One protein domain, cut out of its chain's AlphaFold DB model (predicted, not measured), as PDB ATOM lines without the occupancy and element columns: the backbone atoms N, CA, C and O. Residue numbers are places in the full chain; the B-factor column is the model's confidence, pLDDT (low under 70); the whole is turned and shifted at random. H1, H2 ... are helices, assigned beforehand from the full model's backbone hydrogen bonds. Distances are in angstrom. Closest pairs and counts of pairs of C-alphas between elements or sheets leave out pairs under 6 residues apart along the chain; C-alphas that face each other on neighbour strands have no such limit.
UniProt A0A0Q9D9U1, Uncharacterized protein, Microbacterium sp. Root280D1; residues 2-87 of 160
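Overview. This is residues 2 to 87 of the 160 residues of an uncharacterized protein of Microbacterium sp. Root280D1 (UniProt A0A0Q9D9U1). Two helices, H1 and H4, lie side by side and run opposite ways, while H2 spreads from the last residues of H1 as a narrow V, its far end packing on H4. H3 makes a corner with the beginning of H4, and a long link folds back past H2 to reach H3, with residues 43 to 49 sticking out. The 86 printed residues hold four named helices, H1 to H4 in order, and no named strand; the class is all helix. The whole is compact, with a radius of gyration of the C-alphas of 12.8 A and spans of 39 by 27 by 20 A.

Arrangement. H1, residues 2 to 18, touches H4, residues 74 to 87, at a shallow tilt of 32 degrees, opposite ways; their closest C-alphas, those of Ser 10 and Tyr 83, are 5.3 A apart. H2, residues 29 to 42, touches H4 with residues 38 to 42 alone, at a steep tilt of 45 degrees, the same way; the closest C-alphas, of Leu 42 and Val 84, are 6.4 A apart. H1 and H2 are close but not clearly touching, the closest C-alphas, of Arg 18 and Pro 31, being 6.9 A apart; they run opposite ways at a shallow tilt of 34 degrees, only just short of steep. H3, residues 64 to 72, is close to H4 but not clearly touching, with the closest C-alphas, of Ile 70 and Leu 76, 7.7 A apart, at a steep tilt of 65 degrees. H2 and H3 are near each other, with 5 pairs of C-alphas within 10 A; H1 and H3 are apart. In H1, H2, H3 and H4 every O i to N i+4 pair is within hydrogen-bond range.

Along the chain. H1 begins at C-alpha 2, (115.090, 138.128, 112.985), and is 24.3 A long. H2 is 20.2 A long, H3 12.3 A and H4 19.8 A, ending at C-alpha 87, (108.679, 138.858, 123.666).

Size, cuts and confidence. The two C-alphas farthest apart, of Gln 2 and Leu 25, are 38.8 A apart. The printed part has no cut; the link from H2 to H3, 21 residues, is long. The pLDDT is under 70 at residues 23 to 26 and 48 to 49.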
ATOM      1  N   GLN A   2     115.114 136.695 112.634       75.25
ATOM      2  CA  GLN A   2     115.090 138.128 112.985       75.25
ATOM      3  C   GLN A   2     114.459 138.477 114.351       75.25
ATOM      4  O   GLN A   2     115.093 139.158 115.138       75.25
ATOM      5  N   LEU A   3     113.280 137.944 114.693       73.50
ATOM      6  CA  LEU A   3     112.604 138.314 115.949       73.50
ATOM      7  C   LEU A   3     113.289 137.776 117.225       73.50
ATOM      8  O   LEU A   3     113.154 138.366 118.291       73.50
ATOM      9  N   LEU A   4     114.021 136.658 117.142       77.31
ATOM     10  CA  LEU A   4     114.820 136.176 118.278       77.31
ATOM     11  C   LEU A   4     116.044 137.075 118.475       77.31
ATOM     12  O   LEU A   4     116.313 137.489 119.598       77.31
ATOM     13  N   ASP A   5     116.710 137.424 117.373       77.56
ATOM     14  CA  ASP A   5     117.863 138.325 117.366       77.56
ATOM     15  C   ASP A   5     117.471 139.724 117.890       77.56
ATOM     16  O   ASP A   5     118.220 140.353 118.633       77.56
ATOM     17  N   GLU A   6     116.261 140.198 117.571       77.88
ATOM     18  CA  GLU A   6     115.691 141.443 118.105       77.88
ATOM     19  C   GLU A   6     115.445 141.375 119.619       77.88
ATOM     20  O   GLU A   6     115.761 142.326 120.330       77.88
ATOM     21  N   VAL A   7     114.930 140.253 120.143       78.56
ATOM     22  CA  VAL A   7     114.758 140.057 121.596       78.56
ATOM     23  C   VAL A   7     116.107 140.054 122.316       78.56
ATOM     24  O   VAL A   7     116.220 140.642 123.393       78.56
ATOM     25  N   GLU A   8     117.114 139.393 121.746       79.69
ATOM     26  CA  GLU A   8     118.471 139.352 122.302       79.69
ATOM     27  C   GLU A   8     119.114 140.746 122.289       79.69
ATOM     28  O   GLU A   8     119.587 141.209 123.325       79.69
ATOM     29  N   SER A   9     119.009 141.469 121.171       80.75
ATOM     30  CA  SER A   9     119.489 142.850 121.040       80.75
ATOM     31  C   SER A   9     118.843 143.794 122.062       80.75
ATOM     32  O   SER A   9     119.539 144.542 122.751       80.75
ATOM     33  N   SER A  10     117.516 143.735 122.231       79.25
ATOM     34  CA  SER A  10     116.828 144.549 123.239       79.25
ATOM     35  C   SER A  10     117.228 144.154 124.667       79.25
ATOM     36  O   SER A  10     117.335 145.022 125.530       79.25
ATOM     37  N   ALA A  11     117.490 142.872 124.943       80.81
ATOM     38  CA  ALA A  11     117.963 142.431 126.259       80.81
ATOM     39  C   ALA A  11     119.357 142.992 126.593       80.81
ATOM     40  O   ALA A  11     119.577 143.473 127.710       80.81
ATOM     41  N   ASP A  12     120.271 142.980 125.623       83.75
ATOM     42  CA  ASP A  12     121.616 143.546 125.764       83.75
ATOM     43  C   ASP A  12     121.577 145.075 125.920       83.75
ATOM     44  O   ASP A  12     122.316 145.655 126.723       83.75
ATOM     45  N   ALA A  13     120.660 145.742 125.216       80.75
ATOM     46  CA  ALA A  13     120.426 147.172 125.372       80.75
ATOM     47  C   ALA A  13     119.879 147.512 126.772       80.75
ATOM     48  O   ALA A  13     120.408 148.414 127.416       80.75
ATOM     49  N   ILE A  14     118.930 146.737 127.320       83.06
ATOM     50  CA  ILE A  14     118.467 146.900 128.718       83.06
ATOM     51  C   ILE A  14     119.633 146.726 129.693       83.06
ATOM     52  O   ILE A  14     119.748 147.462 130.676       83.06
ATOM     53  N   PHE A  15     120.512 145.752 129.441       81.62
ATOM     54  CA  PHE A  15     121.695 145.534 130.268       81.62
ATOM     55  C   PHE A  15     122.660 146.727 130.223       81.62
ATOM     56  O   PHE A  15     123.280 147.042 131.235       81.62
ATOM     57  N   THR A  16     122.777 147.396 129.081       83.44
ATOM     58  CA  THR A  16     123.634 148.576 128.912       83.44
ATOM     59  C   THR A  16     123.015 149.828 129.535       83.44
ATOM     60  O   THR A  16     123.716 150.636 130.135       83.44
ATOM     61  N   GLU A  17     121.699 149.989 129.441       78.44
ATOM     62  CA  GLU A  17     120.993 151.134 130.021       78.44
ATOM     63  C   GLU A  17     120.934 151.051 131.550       78.44
ATOM     64  O   GLU A  17     121.187 152.033 132.246       78.44
ATOM     65  N   ARG A  18     120.704 149.859 132.114       77.38
ATOM     66  CA  ARG A  18     120.653 149.699 133.576       77.38
ATOM     67  C   ARG A  18     121.985 149.993 134.268       77.38
ATOM     68  O   ARG A  18     121.961 150.391 135.425       77.38
ATOM     69  N   THR A  19     123.133 149.794 133.612       77.19
ATOM     70  CA  THR A  19     124.449 150.075 134.222       77.19
ATOM     71  C   THR A  19     124.715 151.572 134.363       77.19
ATOM     72  O   THR A  19     125.602 151.956 135.117       77.19
ATOM     73  N   LYS A  20     123.921 152.435 133.711       78.12
ATOM     74  CA  LYS A  20     123.917 153.882 133.985       78.12
ATOM     75  C   LYS A  20     123.376 154.199 135.381       78.12
ATOM     76  O   LYS A  20     123.687 155.250 135.937       78.12
ATOM     77  N   HIS A  21     122.579 153.290 135.941       74.94
ATOM     78  CA  HIS A  21     121.902 153.436 137.222       74.94
ATOM     79  C   HIS A  21     122.493 152.443 138.222       74.94
ATOM     80  O   HIS A  21     121.970 151.351 138.433       74.94
ATOM     81  N   GLU A  22     123.597 152.822 138.859       70.00
ATOM     82  CA  GLU A  22     124.156 152.056 139.973       70.00
ATOM     83  C   GLU A  22     123.661 152.608 141.311       70.00
ATOM     84  O   GLU A  22     123.493 153.814 141.507       70.00
ATOM     85  N   SER A  23     123.400 151.702 142.251       64.12
ATOM     86  CA  SER A  23     123.186 152.065 143.644       64.12
ATOM     87  C   SER A  23     124.455 151.768 144.426       64.12
ATOM     88  O   SER A  23     124.870 150.615 144.505       64.12
ATOM     89  N   ASP A  24     125.002 152.790 145.083       63.19
ATOM     90  CA  ASP A  24     126.129 152.638 146.012       63.19
ATOM     91  C   ASP A  24     125.804 151.710 147.200       63.19
ATOM     92  O   ASP A  24     126.703 151.223 147.884       63.19
ATOM     93  N   LEU A  25     124.512 151.486 147.478       62.06
ATOM     94  CA  LEU A  25     124.024 150.726 148.631       62.06
ATOM     95  C   LEU A  25     123.741 149.252 148.309       62.06
ATOM     96  O   LEU A  25     124.005 148.391 149.145       62.06
ATOM     97  N   ASP A  26     123.184 148.955 147.132       69.69
ATOM     98  CA  ASP A  26     122.861 147.588 146.701       69.69
ATOM     99  C   ASP A  26     122.921 147.475 145.170       69.69
ATOM    100  O   ASP A  26     121.991 147.866 144.459       69.69
ATOM    101  N   LEU A  27     124.012 146.890 144.670       74.19
ATOM    102  CA  LEU A  27     124.277 146.703 143.238       74.19
ATOM    103  C   LEU A  27     123.202 145.865 142.519       74.19
ATOM    104  O   LEU A  27     123.079 145.951 141.298       74.19
ATOM    105  N   LEU A  28     122.421 145.052 143.243       81.00
ATOM    106  CA  LEU A  28     121.394 144.186 142.651       81.00
ATOM    107  C   LEU A  28     119.993 144.811 142.653       81.00
ATOM    108  O   LEU A  28     119.120 144.348 141.920       81.00
ATOM    109  N   ALA A  29     119.771 145.892 143.406       80.06
ATOM    110  CA  ALA A  29     118.438 146.470 143.571       80.06
ATOM    111  C   ALA A  29     117.849 147.034 142.264       80.06
ATOM    112  O   ALA A  29     116.649 146.888 142.022       80.06
ATOM    113  N   VAL A  30     118.674 147.652 141.410       82.19
ATOM    114  CA  VAL A  30     118.234 148.196 140.111       82.19
ATOM    115  C   VAL A  30     117.919 147.076 139.106       82.19
ATOM    116  O   VAL A  30     116.799 147.061 138.588       82.19
ATOM    117  N   PRO A  31     118.821 146.098 138.856       84.69
ATOM    118  CA  PRO A  31     118.509 144.939 138.018       84.69
ATOM    119  C   PRO A  31     117.231 144.201 138.429       84.69
ATOM    120  O   PRO A  31     116.413 143.878 137.565       84.69
ATOM    121  N   ASP A  32     117.035 143.969 139.729       85.00
ATOM    122  CA  ASP A  32     115.869 143.247 140.239       85.00
ATOM    123  C   ASP A  32     114.566 144.030 140.028       85.00
ATOM    124  O   ASP A  32     113.547 143.455 139.633       85.00
ATOM    125  N   ALA A  33     114.585 145.350 140.238       84.75
ATOM    126  CA  ALA A  33     113.418 146.203 140.023       84.75
ATOM    127  C   ALA A  33     113.021 146.288 138.537       84.75
ATOM    128  O   ALA A  33     111.832 146.221 138.208       84.75
ATOM    129  N   ILE A  34     114.002 146.376 137.632       87.00
ATOM    130  CA  ILE A  34     113.759 146.349 136.182       87.00
ATOM    131  C   ILE A  34     113.179 144.988 135.775       87.00
ATOM    132  O   ILE A  34     112.139 144.931 135.116       87.00
ATOM    133  N   ALA A  35     113.784 143.885 136.228       86.62
ATOM    134  CA  ALA A  35     113.304 142.534 135.937       86.62
ATOM    135  C   ALA A  35     111.875 142.298 136.454       86.62
ATOM    136  O   ALA A  35     111.067 141.656 135.778       86.62
ATOM    137  N   HIS A  36     111.536 142.848 137.625       89.06
ATOM    138  CA  HIS A  36     110.176 142.802 138.149       89.06
ATOM    139  C   HIS A  36     109.182 143.492 137.209       89.06
ATOM    140  O   HIS A  36     108.156 142.903 136.862       89.06
ATOM    141  N   ASN A  37     109.490 144.716 136.770       88.31
ATOM    142  CA  ASN A  37     108.610 145.474 135.883       88.31
ATOM    143  C   ASN A  37     108.423 144.765 134.537       88.31
ATOM    144  O   ASN A  37     107.286 144.626 134.094       88.31
ATOM    145  N   ILE A  38     109.495 144.226 133.942       88.44
ATOM    146  CA  ILE A  38     109.417 143.411 132.718       88.44
ATOM    147  C   ILE A  38     108.475 142.221 132.926       88.44
ATOM    148  O   ILE A  38     107.563 141.997 132.132       88.44
ATOM    149  N   LYS A  39     108.659 141.465 134.014       88.56
ATOM    150  CA  LYS A  39     107.831 140.290 134.306       88.56
ATOM    151  C   LYS A  39     106.358 140.657 134.469       88.56
ATOM    152  O   LYS A  39     105.509 139.950 133.939       88.56
ATOM    153  N   ARG A  40     106.059 141.742 135.186       88.00
ATOM    154  CA  ARG A  40     104.693 142.249 135.362       88.00
ATOM    155  C   ARG A  40     104.077 142.644 134.020       88.00
ATOM    156  O   ARG A  40     102.962 142.234 133.729       88.00
ATOM    157  N   LEU A  41     104.816 143.372 133.184       87.19
ATOM    158  CA  LEU A  41     104.343 143.791 131.863       87.19
ATOM    159  C   LEU A  41     104.107 142.597 130.931       87.19
ATOM    160  O   LEU A  41     103.211 142.644 130.098       87.19
ATOM    161  N   LEU A  42     104.852 141.502 131.064       86.00
ATOM    162  CA  LEU A  42     104.610 140.290 130.275       86.00
ATOM    163  C   LEU A  42     103.385 139.483 130.737       86.00
ATOM    164  O   LEU A  42     102.921 138.624 129.992       86.00
ATOM    165  N   GLN A  43     102.839 139.736 131.929       84.38
ATOM    166  CA  GLN A  43     101.688 138.986 132.432       84.38
ATOM    167  C   GLN A  43     100.357 139.518 131.867       84.38
ATOM    168  O   GLN A  43     100.143 140.728 131.828       84.38
ATOM    169  N   PRO A  44      99.429 138.633 131.454       78.44
ATOM    170  CA  PRO A  44      98.072 139.031 131.108       78.44
ATOM    171  C   PRO A  44      97.235 139.313 132.377       78.44
ATOM    172  O   PRO A  44      97.358 138.573 133.357       78.44
ATOM    173  N   PRO A  45      96.329 140.312 132.367       76.06
ATOM    174  CA  PRO A  45      96.020 141.224 131.263       76.06
ATOM    175  C   PRO A  45      97.113 142.281 131.048       76.06
ATOM    176  O   PRO A  45      97.620 142.860 132.003       76.06
ATOM    177  N   TYR A  46      97.446 142.547 129.782       74.94
ATOM    178  CA  TYR A  46      98.471 143.525 129.424       74.94
ATOM    179  C   TYR A  46      98.045 144.940 129.838       74.94
ATOM    180  O   TYR A  46      96.996 145.418 129.407       74.94
ATOM    181  N   ASP A  47      98.862 145.596 130.661       71.19
ATOM    182  CA  ASP A  47      98.599 146.949 131.158       71.19
ATOM    183  C   ASP A  47      98.718 147.988 130.018       71.19
ATOM    184  O   ASP A  47      99.794 148.103 129.420       71.19
ATOM    185  N   PRO A  48      97.648 148.740 129.688       61.38
ATOM    186  CA  PRO A  48      97.669 149.741 128.623       61.38
ATOM    187  C   PRO A  48      98.357 151.058 129.010       61.38
ATOM    188  O   PRO A  48      98.614 151.873 128.127       61.38
ATOM    189  N   LEU A  49      98.616 151.312 130.299       66.81
ATOM    190  CA  LEU A  49      99.086 152.616 130.783       66.81
ATOM    191  C   LEU A  49     100.515 152.617 131.325       66.81
ATOM    192  O   LEU A  49     100.974 153.699 131.681       66.81
ATOM    193  N   TRP A  50     101.185 151.455 131.381       74.00
ATOM    194  CA  TRP A  50     102.532 151.226 131.936       74.00
ATOM    195  C   TRP A  50     103.037 152.369 132.833       74.00
ATOM    196  O   TRP A  50     103.638 153.349 132.378       74.00
ATOM    197  N   ALA A  51     102.916 152.161 134.143       85.19
ATOM    198  CA  ALA A  51     103.610 152.941 135.170       85.19
ATOM    199  C   ALA A  51     104.707 152.110 135.850       85.19
ATOM    200  O   ALA A  51     104.568 150.894 135.937       85.19
ATOM    201  N   TRP A  52     105.781 152.732 136.340       86.50
ATOM    202  CA  TRP A  52     106.806 152.030 137.122       86.50
ATOM    203  C   TRP A  52     106.246 151.550 138.463       86.50
ATOM    204  O   TRP A  52     105.597 152.308 139.182       86.50
ATOM    205  N   GLU A  53     106.524 150.295 138.816       87.56
ATOM    206  CA  GLU A  53     106.233 149.750 140.139       87.56
ATOM    207  C   GLU A  53     107.516 149.474 140.921       87.56
ATOM    208  O   GLU A  53     108.498 148.945 140.394       87.56
ATOM    209  N   TRP A  54     107.474 149.791 142.214       87.94
ATOM    210  CA  TRP A  54     108.587 149.631 143.148       87.94
ATOM    211  C   TRP A  54     108.188 148.693 144.299       87.94
ATOM    212  O   TRP A  54     108.039 149.150 145.436       87.94
ATOM    213  N   PRO A  55     107.965 147.397 144.028       80.94
ATOM    214  CA  PRO A  55     107.455 146.451 145.019       80.94
ATOM    215  C   PRO A  55     108.483 146.146 146.111       80.94
ATOM    216  O   PRO A  55     109.696 146.211 145.896       80.94
ATOM    217  N   GLU A  56     108.007 145.729 147.280       79.12
ATOM    218  CA  GLU A  56     108.878 145.155 148.305       79.12
ATOM    219  C   GLU A  56     109.415 143.776 147.862       79.12
ATOM    220  O   GLU A  56     108.684 143.009 147.231       79.12
ATOM    221  N   PRO A  57     110.679 143.427 148.175       72.56
ATOM    222  CA  PRO A  57     111.637 144.177 148.993       72.56
ATOM    223  C   PRO A  57     112.520 145.165 148.207       72.56
ATOM    224  O   PRO A  57     113.384 145.796 148.808       72.56
ATOM    225  N   TYR A  58     112.358 145.281 146.890       72.44
ATOM    226  CA  TYR A  58     113.285 146.002 146.005       72.44
ATOM    227  C   TYR A  58     113.107 147.522 146.071       72.44
ATOM    228  O   TYR A  58     114.077 148.269 146.171       72.44
ATOM    229  N   GLY A  59     111.858 147.986 146.087       74.31
ATOM    230  CA  GLY A  59     111.503 149.401 146.116       74.31
ATOM    231  C   GLY A  59     112.149 150.172 147.271       74.31
ATOM    232  O   GLY A  59     112.763 151.206 147.016       74.31
ATOM    233  N   PRO A  60     112.066 149.719 148.532       81.88
ATOM    234  CA  PRO A  60     112.690 150.415 149.662       81.88
ATOM    235  C   PRO A  60     114.226 150.476 149.626       81.88
ATOM    236  O   PRO A  60     114.803 151.319 150.307       81.88
ATOM    237  N   ARG A  61     114.894 149.611 148.849       81.56
ATOM    238  CA  ARG A  61     116.366 149.578 148.737       81.56
ATOM    239  C   ARG A  61     116.921 150.664 147.820       81.56
ATOM    240  O   ARG A  61     118.094 151.008 147.914       81.56
ATOM    241  N   LEU A  62     116.078 151.208 146.947       82.31
ATOM    242  CA  LEU A  62     116.444 152.275 146.026       82.31
ATOM    243  C   LEU A  62     116.137 153.639 146.644       82.31
ATOM    244  O   LEU A  62     115.032 153.886 147.139       82.31
ATOM    245  N   SER A  63     117.106 154.552 146.565       86.56
ATOM    246  CA  SER A  63     116.902 155.942 146.966       86.56
ATOM    247  C   SER A  63     115.867 156.618 146.058       86.56
ATOM    248  O   SER A  63     115.696 156.249 144.893       86.56
ATOM    249  N   ALA A  64     115.183 157.644 146.571       86.31
ATOM    250  CA  ALA A  64     114.221 158.409 145.773       86.31
ATOM    251  C   ALA A  64     114.866 159.059 144.534       86.31
ATOM    252  O   ALA A  64     114.216 159.174 143.500       86.31
ATOM    253  N   ALA A  65     116.149 159.432 144.621       86.31
ATOM    254  CA  ALA A  65     116.898 159.998 143.502       86.31
ATOM    255  C   ALA A  65     117.105 158.984 142.364       86.31
ATOM    256  O   ALA A  65     116.877 159.325 141.209       86.31
ATOM    257  N   ILE A  66     117.466 157.734 142.687       86.31
ATOM    258  CA  ILE A  66     117.650 156.672 141.680       86.31
ATOM    259  C   ILE A  66     116.312 156.316 141.026       86.31
ATOM    260  O   ILE A  66     116.238 156.201 139.808       86.31
ATOM    261  N   LYS A  67     115.236 156.203 141.815       88.94
ATOM    262  CA  LYS A  67     113.891 155.957 141.269       88.94
ATOM    263  C   LYS A  67     113.480 157.038 140.277       88.94
ATOM    264  O   LYS A  67     113.060 156.712 139.176       88.94
ATOM    265  N   ALA A  68     113.658 158.307 140.643       88.56
ATOM    266  CA  ALA A  68     113.335 159.426 139.767       88.56
ATOM    267  C   ALA A  68     114.196 159.438 138.491       88.56
ATOM    268  O   ALA A  68     113.677 159.750 137.423       88.56
ATOM    269  N   ALA A  69     115.482 159.078 138.586       87.56
ATOM    270  CA  ALA A  69     116.366 158.970 137.426       87.56
ATOM    271  C   ALA A  69     115.897 157.878 136.451       87.56
ATOM    272  O   ALA A  69     115.808 158.140 135.257       87.56
ATOM    273  N   ILE A  70     115.524 156.700 136.961       87.56
ATOM    274  CA  ILE A  70     114.979 155.598 136.151       87.56
ATOM    275  C   ILE A  70     113.619 155.975 135.545       87.56
ATOM    276  O   ILE A  70     113.363 155.707 134.377       87.56
ATOM    277  N   GLU A  71     112.738 156.623 136.314       89.75
ATOM    278  CA  GLU A  71     111.416 157.048 135.831       89.75
ATOM    279  C   GLU A  71     111.491 158.071 134.690       89.75
ATOM    280  O   GLU A  71     110.601 158.107 133.839       89.75
ATOM    281  N   GLN A  72     112.541 158.894 134.679       90.06
ATOM    282  CA  GLN A  72     112.790 159.919 133.662       90.06
ATOM    283  C   GLN A  72     113.631 159.408 132.482       90.06
ATOM    284  O   GLN A  72     113.783 160.133 131.498       90.06
ATOM    285  N   ASP A  73     114.155 158.184 132.558       88.12
ATOM    286  CA  ASP A  73     114.968 157.580 131.508       88.12
ATOM    287  C   ASP A  73     114.084 157.080 130.353       88.12
ATOM    288  O   ASP A  73     113.483 156.000 130.393       88.12
ATOM    289  N   LEU A  74     113.970 157.918 129.320       87.19
ATOM    290  CA  LEU A  74     113.179 157.625 128.127       87.19
ATOM    291  C   LEU A  74     113.795 156.510 127.277       87.19
ATOM    292  O   LEU A  74     113.042 155.749 126.667       87.19
ATOM    293  N   ASP A  75     115.123 156.389 127.264       87.06
ATOM    294  CA  ASP A  75     115.827 155.382 126.471       87.06
ATOM    295  C   ASP A  75     115.588 153.997 127.080       87.06
ATOM    296  O   ASP A  75     115.123 153.083 126.396       87.06
ATOM    297  N   LEU A  76     115.784 153.857 128.397       85.44
ATOM    298  CA  LEU A  76     115.485 152.615 129.114       85.44
ATOM    299  C   LEU A  76     114.022 152.195 128.930       85.44
ATOM    300  O   LEU A  76     113.734 151.013 128.720       85.44
ATOM    301  N   ARG A  77     113.094 153.157 128.981       86.19
ATOM    302  CA  ARG A  77     111.671 152.895 128.750       86.19
ATOM    303  C   ARG A  77     111.421 152.355 127.343       86.19
ATOM    304  O   ARG A  77     110.778 151.316 127.217       86.19
ATOM    305  N   GLN A  78     111.965 153.008 126.315       86.81
ATOM    306  CA  GLN A  78     111.801 152.579 124.928       86.81
ATOM    307  C   GLN A  78     112.345 151.162 124.701       86.81
ATOM    308  O   GLN A  78     111.663 150.326 124.109       86.81
ATOM    309  N   VAL A  79     113.544 150.858 125.202       86.50
ATOM    310  CA  VAL A  79     114.143 149.528 125.017       86.50
ATOM    311  C   VAL A  79     113.332 148.453 125.754       86.50
ATOM    312  O   VAL A  79     113.137 147.350 125.240       86.50
ATOM    313  N   MET A  80     112.813 148.757 126.946       87.75
ATOM    314  CA  MET A  80     111.920 147.840 127.654       87.75
ATOM    315  C   MET A  80     110.592 147.623 126.904       87.75
ATOM    316  O   MET A  80     110.101 146.493 126.878       87.75
ATOM    317  N   ASP A  81     110.027 148.661 126.278       86.19
ATOM    318  CA  ASP A  81     108.827 148.581 125.433       86.19
ATOM    319  C   ASP A  81     109.057 147.647 124.243       86.19
ATOM    320  O   ASP A  81     108.271 146.722 124.008       86.19
ATOM    321  N   GLU A  82     110.172 147.829 123.540       85.38
ATOM    322  CA  GLU A  82     110.584 146.972 122.429       85.38
ATOM    323  C   GLU A  82     110.778 145.521 122.882       85.38
ATOM    324  O   GLU A  82     110.218 144.603 122.278       85.38
ATOM    325  N   TYR A  83     111.477 145.297 124.000       86.25
ATOM    326  CA  TYR A  83     111.678 143.959 124.554       86.25
ATOM    327  C   TYR A  83     110.352 143.266 124.895       86.25
ATOM    328  O   TYR A  83     110.130 142.115 124.509       86.25
ATOM    329  N   VAL A  84     109.448 143.954 125.605       87.19
ATOM    330  CA  VAL A  84     108.144 143.403 126.004       87.19
ATOM    331  C   VAL A  84     107.291 143.092 124.777       87.19
ATOM    332  O   VAL A  84     106.705 142.009 124.703       87.19
ATOM    333  N   ARG A  85     107.244 143.999 123.794       83.56
ATOM    334  CA  ARG A  85     106.532 143.781 122.527       83.56
ATOM    335  C   ARG A  85     107.076 142.559 121.792       83.56
ATOM    336  O   ARG A  85     106.301 141.656 121.471       83.56
ATOM    337  N   ASN A  86     108.386 142.496 121.572       83.19
ATOM    338  CA  ASN A  86     109.025 141.411 120.827       83.19
ATOM    339  C   ASN A  86     108.847 140.071 121.543       83.19
ATOM    340  O   ASN A  86     108.575 139.046 120.916       83.19
ATOM    341  N   ARG A  87     108.908 140.068 122.878       85.50
ATOM    342  CA  ARG A  87     108.679 138.858 123.666       85.50
ATOM    343  C   ARG A  87     107.245 138.346 123.549       85.50
ATOM    344  O   ARG A  87     107.059 137.150 123.326       85.50
TER     345      ARG A  87